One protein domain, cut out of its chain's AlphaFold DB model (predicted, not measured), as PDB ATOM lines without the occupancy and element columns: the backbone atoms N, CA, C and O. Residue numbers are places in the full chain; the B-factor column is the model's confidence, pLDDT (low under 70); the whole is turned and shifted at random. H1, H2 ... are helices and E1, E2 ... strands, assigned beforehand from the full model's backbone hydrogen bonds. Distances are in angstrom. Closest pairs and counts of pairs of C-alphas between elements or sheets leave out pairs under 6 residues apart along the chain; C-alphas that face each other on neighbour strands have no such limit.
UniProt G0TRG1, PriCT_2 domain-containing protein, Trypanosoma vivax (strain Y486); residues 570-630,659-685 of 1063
ATOM      1  N   PRO A 570     240.030 242.474 188.799       75.88
ATOM      2  CA  PRO A 570     239.980 241.167 188.146       75.88
ATOM      3  C   PRO A 570     241.359 240.498 187.997       75.88
ATOM      4  O   PRO A 570     241.416 239.316 187.686       75.88
ATOM      5  N   PHE A 571     242.466 241.188 188.285       77.00
ATOM      6  CA  PHE A 571     243.804 240.597 188.430       77.00
ATOM      7  C   PHE A 571     244.249 240.389 189.892       77.00
ATOM      8  O   PHE A 571     245.426 240.140 190.158       77.00
ATOM      9  N   ARG A 572     243.325 240.432 190.863       72.62
ATOM     10  CA  ARG A 572     243.590 239.997 192.245       72.62
ATOM     11  C   ARG A 572     244.055 238.535 192.247       72.62
ATOM     12  O   ARG A 572     243.443 237.695 191.596       72.62
ATOM     13  N   GLY A 573     245.141 238.256 192.968       74.69
ATOM     14  CA  GLY A 573     245.826 236.954 192.952       74.69
ATOM     15  C   GLY A 573     246.748 236.738 191.744       74.69
ATOM     16  O   GLY A 573     247.573 235.844 191.778       74.69
ATOM     17  N   LEU A 574     246.668 237.580 190.707       78.75
ATOM     18  CA  LEU A 574     247.467 237.462 189.482       78.75
ATOM     19  C   LEU A 574     248.529 238.564 189.337       78.75
ATOM     20  O   LEU A 574     249.285 238.566 188.373       78.75
ATOM     21  N   HIS A 575     248.595 239.517 190.273       77.50
ATOM     22  CA  HIS A 575     249.488 240.679 190.181       77.50
ATOM     23  C   HIS A 575     250.984 240.342 190.189       77.50
ATOM     24  O   HIS A 575     251.760 241.110 189.627       77.50
ATOM     25  N   GLU A 576     251.390 239.214 190.770       78.38
ATOM     26  CA  GLU A 576     252.792 238.767 190.795       78.38
ATOM     27  C   GLU A 576     253.286 238.381 189.391       78.38
ATOM     28  O   GLU A 576     254.431 238.647 189.029       78.38
ATOM     29  N   HIS A 577     252.370 237.908 188.541       85.31
ATOM     30  CA  HIS A 577     252.607 237.630 187.124       85.31
ATOM     31  C   HIS A 577     252.557 238.888 186.237       85.31
ATOM     32  O   HIS A 577     252.810 238.794 185.038       85.31
ATOM     33  N   ILE A 578     252.230 240.073 186.772       85.94
ATOM     34  CA  ILE A 578     252.045 241.307 185.985       85.94
ATOM     35  C   ILE A 578     253.226 242.257 186.177       85.94
ATOM     36  O   ILE A 578     253.333 242.977 187.170       85.94
ATOM     37  N   SER A 579     254.071 242.351 185.153       81.44
ATOM     38  CA  SER A 579     255.196 243.291 185.103       81.44
ATOM     39  C   SER A 579     254.928 244.432 184.115       81.44
ATOM     40  O   SER A 579     254.308 244.241 183.072       81.44
ATOM     41  N   ARG A 580     255.374 245.657 184.436       81.81
ATOM     42  CA  ARG A 580     255.193 246.856 183.591       81.81
ATOM     43  C   ARG A 580     256.518 247.585 183.384       81.81
ATOM     44  O   ARG A 580     257.257 247.797 184.344       81.81
ATOM     45  N   SER A 581     256.773 248.054 182.162       77.50
ATOM     46  CA  SER A 581     257.852 249.008 181.863       77.50
ATOM     47  C   SER A 581     257.464 249.995 180.749       77.50
ATOM     48  O   SER A 581     256.475 249.811 180.048       77.50
ATOM     49  N   TYR A 582     258.256 251.054 180.580       77.38
ATOM     50  CA  TYR A 582     258.273 251.914 179.380       77.38
ATOM     51  C   TYR A 582     259.366 251.495 178.386       77.38
ATOM     52  O   TYR A 582     259.539 252.107 177.336       77.38
ATOM     53  N   ARG A 583     260.144 250.469 178.741       75.75
ATOM     54  CA  ARG A 583     261.266 249.938 177.976       75.75
ATOM     55  C   ARG A 583     260.963 248.506 177.572       75.75
ATOM     56  O   ARG A 583     260.947 247.613 178.416       75.75
ATOM     57  N   LEU A 584     260.715 248.319 176.279       87.06
ATOM     58  CA  LEU A 584     260.446 247.021 175.666       87.06
ATOM     59  C   LEU A 584     261.582 246.025 175.953       87.06
ATOM     60  O   LEU A 584     261.323 244.903 176.375       87.06
ATOM     61  N   ASP A 585     262.827 246.492 175.847       82.00
ATOM     62  CA  ASP A 585     264.046 245.725 176.112       82.00
ATOM     63  C   ASP A 585     264.107 245.142 177.536       82.00
ATOM     64  O   ASP A 585     264.602 244.035 177.735       82.00
ATOM     65  N   GLN A 586     263.546 245.843 178.529       76.25
ATOM     66  CA  GLN A 586     263.525 245.375 179.918       76.25
ATOM     67  C   GLN A 586     262.509 244.261 180.168       76.25
ATOM     68  O   GLN A 586     262.698 243.483 181.097       76.25
ATOM     69  N   LEU A 587     261.434 244.196 179.376       84.31
ATOM     70  CA  LEU A 587     260.475 243.093 179.450       84.31
ATOM     71  C   LEU A 587     260.949 241.920 178.595       84.31
ATOM     72  O   LEU A 587     260.938 240.799 179.086       84.31
ATOM     73  N   GLN A 588     261.456 242.176 177.383       88.38
ATOM     74  CA  GLN A 588     262.053 241.155 176.510       88.38
ATOM     75  C   GLN A 588     263.174 240.369 177.207       88.38
ATOM     76  O   GLN A 588     263.213 239.151 177.091       88.38
ATOM     77  N   ALA A 589     264.028 241.034 177.996       85.81
ATOM     78  CA  ALA A 589     265.109 240.389 178.749       85.81
ATOM     79  C   ALA A 589     264.652 239.391 179.840       85.81
ATOM     80  O   ALA A 589     265.490 238.692 180.403       85.81
ATOM     81  N   VAL A 590     263.354 239.334 180.160       86.50
ATOM     82  CA  VAL A 590     262.759 238.389 181.128       86.50
ATOM     83  C   VAL A 590     261.556 237.622 180.556       86.50
ATOM     84  O   VAL A 590     260.878 236.917 181.302       86.50
ATOM     85  N   MET A 591     261.261 237.780 179.263       91.38
ATOM     86  CA  MET A 591     260.062 237.245 178.614       91.38
ATOM     87  C   MET A 591     260.259 235.783 178.207       91.38
ATOM     88  O   MET A 591     261.247 235.444 177.559       91.38
ATOM     89  N   GLN A 592     259.302 234.932 178.563       90.94
ATOM     90  CA  GLN A 592     259.190 233.555 178.087       90.94
ATOM     91  C   GLN A 592     258.329 233.504 176.811       90.94
ATOM     92  O   GLN A 592     257.534 234.421 176.594       90.94
ATOM     93  N   PRO A 593     258.437 232.455 175.970       89.00
ATOM     94  CA  PRO A 593     257.683 232.363 174.713       89.00
ATOM     95  C   PRO A 593     256.162 232.495 174.881       89.00
ATOM     96  O   PRO A 593     255.510 233.135 174.062       89.00
ATOM     97  N   ASN A 594     255.626 231.942 175.970       86.50
ATOM     98  CA  ASN A 594     254.198 231.907 176.287       86.50
ATOM     99  C   ASN A 594     253.636 233.260 176.779       86.50
ATOM    100  O   ASN A 594     252.421 233.403 176.916       86.50
ATOM    101  N   ASP A 595     254.488 234.237 177.113       92.56
ATOM    102  CA  ASP A 595     254.088 235.459 177.821       92.56
ATOM    103  C   ASP A 595     253.324 236.455 176.942       92.56
ATOM    104  O   ASP A 595     253.776 236.857 175.867       92.56
ATOM    105  N   LEU A 596     252.205 236.972 177.456       92.69
ATOM    106  CA  LEU A 596     251.440 238.001 176.756       92.69
ATOM    107  C   LEU A 596     252.010 239.396 177.035       92.69
ATOM    108  O   LEU A 596     251.933 239.907 178.155       92.69
ATOM    109  N   LEU A 597     252.516 240.049 175.990       93.31
ATOM    110  CA  LEU A 597     252.998 241.428 176.031       93.31
ATOM    111  C   LEU A 597     252.002 242.393 175.367       93.31
ATOM    112  O   LEU A 597     251.787 242.354 174.158       93.31
ATOM    113  N   LEU A 598     251.441 243.319 176.146       91.00
ATOM    114  CA  LEU A 598     250.565 244.389 175.667       91.00
ATOM    115  C   LEU A 598     251.312 245.725 175.637       91.00
ATOM    116  O   LEU A 598     251.732 246.232 176.677       91.00
ATOM    117  N   GLY A 599     251.437 246.326 174.454       89.12
ATOM    118  CA  GLY A 599     251.956 247.683 174.267       89.12
ATOM    119  C   GLY A 599     250.838 248.709 174.067       89.12
ATOM    120  O   GLY A 599     249.860 248.447 173.371       89.12
ATOM    121  N   ARG A 600     250.996 249.902 174.641       83.75
ATOM    122  CA  ARG A 600     250.111 251.059 174.446       83.75
ATOM    123  C   ARG A 600     250.941 252.311 174.214       83.75
ATOM    124  O   ARG A 600     251.794 252.643 175.032       83.75
ATOM    125  N   GLN A 601     250.646 253.049 173.148       84.31
ATOM    126  CA  GLN A 601     251.178 254.397 172.974       84.31
ATOM    127  C   GLN A 601     250.370 255.385 173.827       84.31
ATOM    128  O   GLN A 601     249.141 255.429 173.747       84.31
ATOM    129  N   GLU A 602     251.039 256.191 174.649       71.25
ATOM    130  CA  GLU A 602     250.380 257.234 175.429       71.25
ATOM    131  C   GLU A 602     250.165 258.476 174.553       71.25
ATOM    132  O   GLU A 602     251.106 259.177 174.173       71.25
ATOM    133  N   SER A 603     248.898 258.774 174.253       64.12
ATOM    134  CA  SER A 603     248.474 259.795 173.278       64.12
ATOM    135  C   SER A 603     248.937 261.230 173.562       64.12
ATOM    136  O   SER A 603     248.835 262.085 172.688       64.12
ATOM    137  N   LYS A 604     249.454 261.509 174.766       58.81
ATOM    138  CA  LYS A 604     250.001 262.820 175.162       58.81
ATOM    139  C   LYS A 604     251.503 262.984 174.922       58.81
ATOM    140  O   LYS A 604     251.991 264.107 174.982       58.81
ATOM    141  N   THR A 605     252.246 261.894 174.732       58.62
ATOM    142  CA  THR A 605     253.721 261.919 174.663       58.62
ATOM    143  C   THR A 605     254.295 261.129 173.495       58.62
ATOM    144  O   THR A 605     255.489 261.241 173.233       58.62
ATOM    145  N   GLY A 606     253.498 260.281 172.839       73.06
ATOM    146  CA  GLY A 606     253.983 259.329 171.836       73.06
ATOM    147  C   GLY A 606     254.835 258.190 172.415       73.06
ATOM    148  O   GLY A 606     255.210 257.284 171.673       73.06
ATOM    149  N   ALA A 607     255.124 258.205 173.721       70.62
ATOM    150  CA  ALA A 607     255.897 257.171 174.396       70.62
ATOM    151  C   ALA A 607     255.048 255.916 174.623       70.62
ATOM    152  O   ALA A 607     253.853 256.008 174.909       70.62
ATOM    153  N   PHE A 608     255.673 254.746 174.550       80.62
ATOM    154  CA  PHE A 608     255.000 253.474 174.783       80.62
ATOM    155  C   PHE A 608     255.107 253.057 176.250       80.62
ATOM    156  O   PHE A 608     256.176 253.157 176.854       80.62
ATOM    157  N   SER A 609     254.007 252.567 176.819       78.88
ATOM    158  CA  SER A 609     254.016 251.781 178.050       78.88
ATOM    159  C   SER A 609     253.613 250.339 177.734       78.88
ATOM    160  O   SER A 609     252.797 250.090 176.846       78.88
ATOM    161  N   PHE A 610     254.241 249.382 178.413       86.25
ATOM    162  CA  PHE A 610     254.146 247.952 178.129       86.25
ATOM    163  C   PHE A 610     253.799 247.183 179.404       86.25
ATOM    164  O   PHE A 610     254.381 247.455 180.457       86.25
ATOM    165  N   ILE A 611     252.891 246.214 179.302       89.12
ATOM    166  CA  ILE A 611     252.564 245.248 180.357       89.12
ATOM    167  C   ILE A 611     252.876 243.847 179.833       89.12
ATOM    168  O   ILE A 611     252.369 243.468 178.782       89.12
ATOM    169  N   ARG A 612     253.678 243.083 180.573       91.81
ATOM    170  CA  ARG A 612     253.902 241.648 180.377       91.81
ATOM    171  C   ARG A 612     253.109 240.885 181.435       91.81
ATOM    172  O   ARG A 612     253.283 241.144 182.627       91.81
ATOM    173  N   PHE A 613     252.306 239.928 180.990       92.94
ATOM    174  CA  PHE A 613     251.733 238.871 181.816       92.94
ATOM    175  C   PHE A 613     252.638 237.640 181.688       92.94
ATOM    176  O   PHE A 613     252.904 237.194 180.573       92.94
ATOM    177  N   ALA A 614     253.141 237.135 182.813       92.69
ATOM    178  CA  ALA A 614     253.912 235.902 182.882       92.69
ATOM    179  C   ALA A 614     252.946 234.713 182.766       92.69
ATOM    180  O   ALA A 614     252.402 234.240 183.760       92.69
ATOM    181  N   CYS A 615     252.666 234.271 181.544       91.81
ATOM    182  CA  CYS A 615     251.577 233.341 181.225       91.81
ATOM    183  C   CYS A 615     251.982 231.868 181.429       91.81
ATOM    184  O   CYS A 615     251.697 231.008 180.596       91.81
ATOM    185  N   GLY A 616     252.680 231.582 182.530       89.50
ATOM    186  CA  GLY A 616     253.103 230.233 182.902       89.50
ATOM    187  C   GLY A 616     251.971 229.380 183.481       89.50
ATOM    188  O   GLY A 616     250.859 229.851 183.726       89.50
ATOM    189  N   GLN A 617     252.273 228.112 183.777       87.31
ATOM    190  CA  GLN A 617     251.316 227.221 184.443       87.31
ATOM    191  C   GLN A 617     250.899 227.758 185.825       87.31
ATOM    192  O   GLN A 617     249.750 227.576 186.227       87.31
ATOM    193  N   ASP A 618     251.790 228.475 186.510       88.06
ATOM    194  CA  ASP A 618     251.524 229.093 187.812       88.06
ATOM    195  C   ASP A 618     250.456 230.190 187.718       88.06
ATOM    196  O   ASP A 618     249.532 230.208 188.521       88.06
ATOM    197  N   PHE A 619     250.461 231.008 186.659       89.62
ATOM    198  CA  PHE A 619     249.405 231.994 186.395       89.62
ATOM    199  C   PHE A 619     248.021 231.347 186.205       89.62
ATOM    200  O   PHE A 619     247.014 231.872 186.686       89.62
ATOM    201  N   LEU A 620     247.951 230.176 185.558       89.19
ATOM    202  CA  LEU A 620     246.706 229.399 185.461       89.19
ATOM    203  C   LEU A 620     246.310 228.761 186.798       89.19
ATOM    204  O   LEU A 620     245.119 228.667 187.104       89.19
ATOM    205  N   ASN A 621     247.283 228.317 187.594       87.94
ATOM    206  CA  ASN A 621     247.040 227.753 188.920       87.94
ATOM    207  C   ASN A 621     246.498 228.828 189.870       87.94
ATOM    208  O   ASN A 621     245.458 228.613 190.491       87.94
ATOM    209  N   ASP A 622     247.107 230.012 189.889       84.56
ATOM    210  CA  ASP A 622     246.675 231.165 190.682       84.56
ATOM    211  C   ASP A 622     245.348 231.742 190.183       84.56
ATOM    212  O   ASP A 622     244.512 232.160 190.985       84.56
ATOM    213  N   HIS A 623     245.069 231.691 188.873       86.06
ATOM    214  CA  HIS A 623     243.739 232.013 188.353       86.06
ATOM    215  C   HIS A 623     242.691 231.088 188.976       86.06
ATOM    216  O   HIS A 623     241.678 231.573 189.485       86.06
ATOM    217  N   ARG A 624     242.930 229.771 188.961       87.25
ATOM    218  CA  ARG A 624     242.013 228.767 189.529       87.25
ATOM    219  C   ARG A 624     241.887 228.935 191.049       87.25
ATOM    220  O   ARG A 624     240.774 228.933 191.568       87.25
ATOM    221  N   ALA A 625     242.997 229.172 191.748       84.44
ATOM    222  CA  ALA A 625     243.031 229.414 193.191       84.44
ATOM    223  C   ALA A 625     242.370 230.744 193.606       84.44
ATOM    224  O   ALA A 625     241.830 230.840 194.705       84.44
ATOM    225  N   SER A 626     242.338 231.755 192.726       80.19
ATOM    226  CA  SER A 626     241.693 233.051 193.001       80.19
ATOM    227  C   SER A 626     240.166 232.981 193.165       80.19
ATOM    228  O   SER A 626     239.554 233.989 193.519       80.19
ATOM    229  N   GLY A 627     239.542 231.823 192.901       81.25
ATOM    230  CA  GLY A 627     238.105 231.590 193.097       81.25
ATOM    231  C   GLY A 627     237.197 232.417 192.181       81.25
ATOM    232  O   GLY A 627     235.998 232.529 192.431       81.25
ATOM    233  N   PHE A 628     237.758 233.032 191.138       77.88
ATOM    234  CA  PHE A 628     237.006 233.823 190.173       77.88
ATOM    235  C   PHE A 628     236.210 232.875 189.259       77.88
ATOM    236  O   PHE A 628     236.801 231.937 188.720       77.88
ATOM    237  N   PRO A 629     234.898 233.087 189.058       73.00
ATOM    238  CA  PRO A 629     234.107 232.232 188.183       73.00
ATOM    239  C   PRO A 629     234.549 232.437 186.731       73.00
ATOM    240  O   PRO A 629     234.383 233.528 186.186       73.00
ATOM    241  N   SER A 630     235.110 231.397 186.110       68.94
ATOM    242  CA  SER A 630     235.423 231.426 184.680       68.94
ATOM    243  C   SER A 630     234.133 231.315 183.870       68.94
ATOM    244  O   SER A 630     233.407 230.327 183.992       68.94
ATOM    245  N   ASN A 659     246.612 228.447 175.022       74.06
ATOM    246  CA  ASN A 659     245.486 229.319 174.676       74.06
ATOM    247  C   ASN A 659     244.677 229.753 175.913       74.06
ATOM    248  O   ASN A 659     244.185 230.883 175.949       74.06
ATOM    249  N   ASP A 660     244.589 228.898 176.941       81.38
ATOM    250  CA  ASP A 660     243.906 229.202 178.206       81.38
ATOM    251  C   ASP A 660     244.449 230.495 178.845       81.38
ATOM    252  O   ASP A 660     243.669 231.324 179.308       81.38
ATOM    253  N   CYS A 661     245.770 230.723 178.825       84.94
ATOM    254  CA  CYS A 661     246.382 231.928 179.398       84.94
ATOM    255  C   CYS A 661     245.900 233.217 178.720       84.94
ATOM    256  O   CYS A 661     245.581 234.201 179.394       84.94
ATOM    257  N   LEU A 662     245.826 233.217 177.386       84.62
ATOM    258  CA  LEU A 662     245.395 234.377 176.602       84.62
ATOM    259  C   LEU A 662     243.907 234.670 176.819       84.62
ATOM    260  O   LEU A 662     243.529 235.829 177.009       84.62
ATOM    261  N   LEU A 663     243.081 233.620 176.858       87.56
ATOM    262  CA  LEU A 663     241.656 233.713 177.171       87.56
ATOM    263  C   LEU A 663     241.427 234.248 178.590       87.56
ATOM    264  O   LEU A 663     240.621 235.159 178.768       87.56
ATOM    265  N   VAL A 664     242.193 233.775 179.574       88.31
ATOM    266  CA  VAL A 664     242.167 234.281 180.952       88.31
ATOM    267  C   VAL A 664     242.526 235.768 181.025       88.31
ATOM    268  O   VAL A 664     241.810 236.538 181.669       88.31
ATOM    269  N   VAL A 665     243.613 236.216 180.383       88.31
ATOM    270  CA  VAL A 665     243.973 237.647 180.411       88.31
ATOM    271  C   VAL A 665     242.898 238.482 179.711       88.31
ATOM    272  O   VAL A 665     242.533 239.542 180.222       88.31
ATOM    273  N   ALA A 666     242.340 238.007 178.593       86.81
ATOM    274  CA  ALA A 666     241.242 238.678 177.902       86.81
ATOM    275  C   ALA A 666     239.977 238.775 178.775       86.81
ATOM    276  O   ALA A 666     239.422 239.863 178.911       86.81
ATOM    277  N   GLU A 667     239.561 237.688 179.429       87.69
ATOM    278  CA  GLU A 667     238.430 237.638 180.366       87.69
ATOM    279  C   GLU A 667     238.608 238.651 181.507       87.69
ATOM    280  O   GLU A 667     237.749 239.513 181.721       87.69
ATOM    281  N   ARG A 668     239.757 238.628 182.196       85.56
ATOM    282  CA  ARG A 668     240.043 239.558 183.301       85.56
ATOM    283  C   ARG A 668     240.204 241.016 182.818       85.56
ATOM    284  O   ARG A 668     239.831 241.935 183.546       85.56
ATOM    285  N   LEU A 669     240.674 241.271 181.589       82.81
ATOM    286  CA  LEU A 669     240.666 242.616 180.978       82.81
ATOM    287  C   LEU A 669     239.253 243.097 180.620       82.81
ATOM    288  O   LEU A 669     238.947 244.282 180.781       82.81
ATOM    289  N   LEU A 670     238.389 242.208 180.131       84.69
ATOM    290  CA  LEU A 670     237.005 242.524 179.780       84.69
ATOM    291  C   LEU A 670     236.136 242.745 181.026       84.69
ATOM    292  O   LEU A 670     235.257 243.607 180.992       84.69
ATOM    293  N   ALA A 671     236.436 242.067 182.136       81.00
ATOM    294  CA  ALA A 671     235.797 242.277 183.435       81.00
ATOM    295  C   ALA A 671     235.989 243.701 184.002       81.00
ATOM    296  O   ALA A 671     235.176 244.155 184.810       81.00
ATOM    297  N   PHE A 672     237.008 244.455 183.566       71.06
ATOM    298  CA  PHE A 672     237.080 245.886 183.868       71.06
ATOM    299  C   PHE A 672     236.023 246.686 183.082       71.06
ATOM    300  O   PHE A 672     235.945 246.555 181.853       71.06
ATOM    301  N   PRO A 673     235.307 247.629 183.731       71.19
ATOM    302  CA  PRO A 673     234.563 248.683 183.044       71.19
ATOM    303  C   PRO A 673     235.441 249.414 182.020       71.19
ATOM    304  O   PRO A 673     236.627 249.631 182.257       71.19
ATOM    305  N   GLN A 674     234.884 249.830 180.880       70.06
ATOM    306  CA  GLN A 674     235.681 250.319 179.744       70.06
ATOM    307  C   GLN A 674     236.556 251.546 180.074       70.06
ATOM    308  O   GLN A 674     237.678 251.654 179.583       70.06
ATOM    309  N   ASN A 675     236.100 252.424 180.971       60.31
ATOM    310  CA  ASN A 675     236.870 253.562 181.494       60.31
ATOM    311  C   ASN A 675     238.031 253.157 182.432       60.31
ATOM    312  O   ASN A 675     238.936 253.955 182.665       60.31
ATOM    313  N   MET A 676     238.007 251.930 182.959       58.78
ATOM    314  CA  MET A 676     239.015 251.323 183.836       58.78
ATOM    315  C   MET A 676     239.958 250.355 183.100       58.78
ATOM    316  O   MET A 676     240.885 249.837 183.707       58.78
ATOM    317  N   ARG A 677     239.818 250.154 181.781       71.38
ATOM    318  CA  ARG A 677     240.748 249.335 180.963       71.38
ATOM    319  C   ARG A 677     242.071 250.047 180.629       71.38
ATOM    320  O   ARG A 677     242.721 249.758 179.627       71.38
ATOM    321  N   ASN A 678     242.469 251.023 181.441       67.88
ATOM    322  CA  ASN A 678     243.746 251.714 181.297       67.88
ATOM    323  C   ASN A 678     244.875 250.922 181.986       67.88
ATOM    324  O   ASN A 678     244.664 250.234 182.983       67.88
ATOM    325  N   PHE A 679     246.099 251.042 181.464       67.81
ATOM    326  CA  PHE A 679     247.252 250.251 181.919       67.81
ATOM    327  C   PHE A 679     247.601 250.481 183.399       67.81
ATOM    328  O   PHE A 679     248.167 249.607 184.049       67.81
ATOM    329  N   HIS A 680     247.240 251.638 183.957       62.22
ATOM    330  CA  HIS A 680     247.448 251.925 185.372       62.22
ATOM    331  C   HIS A 680     246.483 251.104 186.235       62.22
ATOM    332  O   HIS A 680     246.920 250.484 187.195       62.22
ATOM    333  N   THR A 681     245.200 251.032 185.882       63.50
ATOM    334  CA  THR A 681     244.185 250.265 186.623       63.50
ATOM    335  C   THR A 681     244.387 248.754 186.491       63.50
ATOM    336  O   THR A 681     244.269 248.047 187.489       63.50
ATOM    337  N   VAL A 682     244.796 248.265 185.312       62.78
ATOM    338  CA  VAL A 682     245.178 246.851 185.104       62.78
ATOM    339  C   VAL A 682     246.310 246.446 186.056       62.78
ATOM    340  O   VAL A 682     246.184 245.468 186.788       62.78
ATOM    341  N   CYS A 683     247.362 247.264 186.157       62.97
ATOM    342  CA  CYS A 683     248.435 247.085 187.144       62.97
ATOM    343  C   CYS A 683     248.062 247.500 188.586       62.97
ATOM    344  O   CYS A 683     248.956 247.581 189.426       62.97
ATOM    345  N   GLY A 684     246.795 247.815 188.883       54.78
ATOM    346  CA  GLY A 684     246.328 248.182 190.226       54.78
ATOM    347  C   GLY A 684     246.875 249.515 190.757       54.78
ATOM    348  O   GLY A 684     247.315 249.574 191.902       54.78
ATOM    349  N   ARG A 685     246.913 250.575 189.933       57.31
ATOM    350  CA  ARG A 685     247.585 251.861 190.241       57.31
ATOM    351  C   ARG A 685     246.845 253.153 189.866       57.31
ATOM    352  O   ARG A 685     247.324 254.220 190.238       57.31
TER     353      ARG A 685
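AT A GLANCE: This is residues 570 to 630 and 659 to 685 of the 1063 residues of the protein "PriCT_2 domain-containing protein" of Trypanosoma vivax (strain Y486) (UniProt G0TRG1). A small three-stranded antiparallel sheet, E1, E3 and E2 in that order, has the short helix H1 packed over one face, while two helices, H2 and H3, meet at a steep tilt at the end of the sheet where E2 begins and E3 ends. After H3 the printed part folds back to a last short helix, H4, which grazes the sheet; the turn of the E2-E3 hairpin and H2 mark opposite ends of the longest axis. The printed part has 88 residues with four named helices and three named strands, in the order E1, H1, E2, E3, H2, H3, H4, and the class is mixed, helices and strands. It is compact, with a radius of gyration of the C-alphas of 13.0 A and spans of 39 by 31 by 21 A.

IN THESE COORDINATES: The inner strand E3 is residues 608 to 613, 16.5 A long. The edge strands are E2, residues 596 to 601, 16.8 A, and E1, residues 578 to 581, 10.5 A, which begins at C-alpha 578 (252.045, 241.307, 185.985). H1 is residues 584 to 588, 6.1 A. H2 is residues 617 to 625, 12.2 A. H3, the longest helix, is residues 659 to 670, 16.5 A, and begins at C-alpha 659 (245.486, 229.319, 174.676). H4 is residues 679 to 682, 5.1 A, ending at C-alpha 682 (245.178, 246.851, 185.104).

HOW THE PARTS SIT: E2 and E3 form a hairpin, antiparallel at 163 degrees, with N 598 and O 611 2.8 A apart, within hydrogen-bond range. E1 and E3 are antiparallel at 158 degrees, with N 610 and O 581 2.8 A apart, also within range. E1, H1 and E2 make a split strand-helix-strand unit, two strands running the same way with E3 between them in the sheet; its crossover is right-handed. H1 is on the sheet, over E3, at a height of 8.4 A; the closest C-alphas of H1 and E3 are those of Leu 587 and Arg 612, 6.8 A apart. H3 is on the sheet but only grazes it, with residues 661 to 665. H3 touches H2 with residues 660 to 664 alone, the same way at a steep tilt of 50 degrees; their closest C-alphas, of Cys 661 and Leu 620, are 6.6 A apart. H2 is not on the sheet. H4 only grazes the sheet, with residues 679 to 682, and is close to H3 but not clearly touching it: the closest C-alphas, of Val 682 and Leu 669, are 7.4 A apart. H1 is apart from H2, H3 and H4. In H1, H2 and H3 every O i to N i+4 pair is within hydrogen-bond range; H4 is too short for such a pair.

THE WHOLE: The two C-alphas farthest apart, those of Thr 605 and Ala 625, are 38.9 A apart. Residues 631 to 658 are not printed, and C-alphas 630 and 659 are 14.3 A apart across the cut. Of the links that are printed whole, none is long. The mean pLDDT of the printed part is 79.9; it is under 70 at residues 603 to 605, 630, 675 to 676 and 678 to 685.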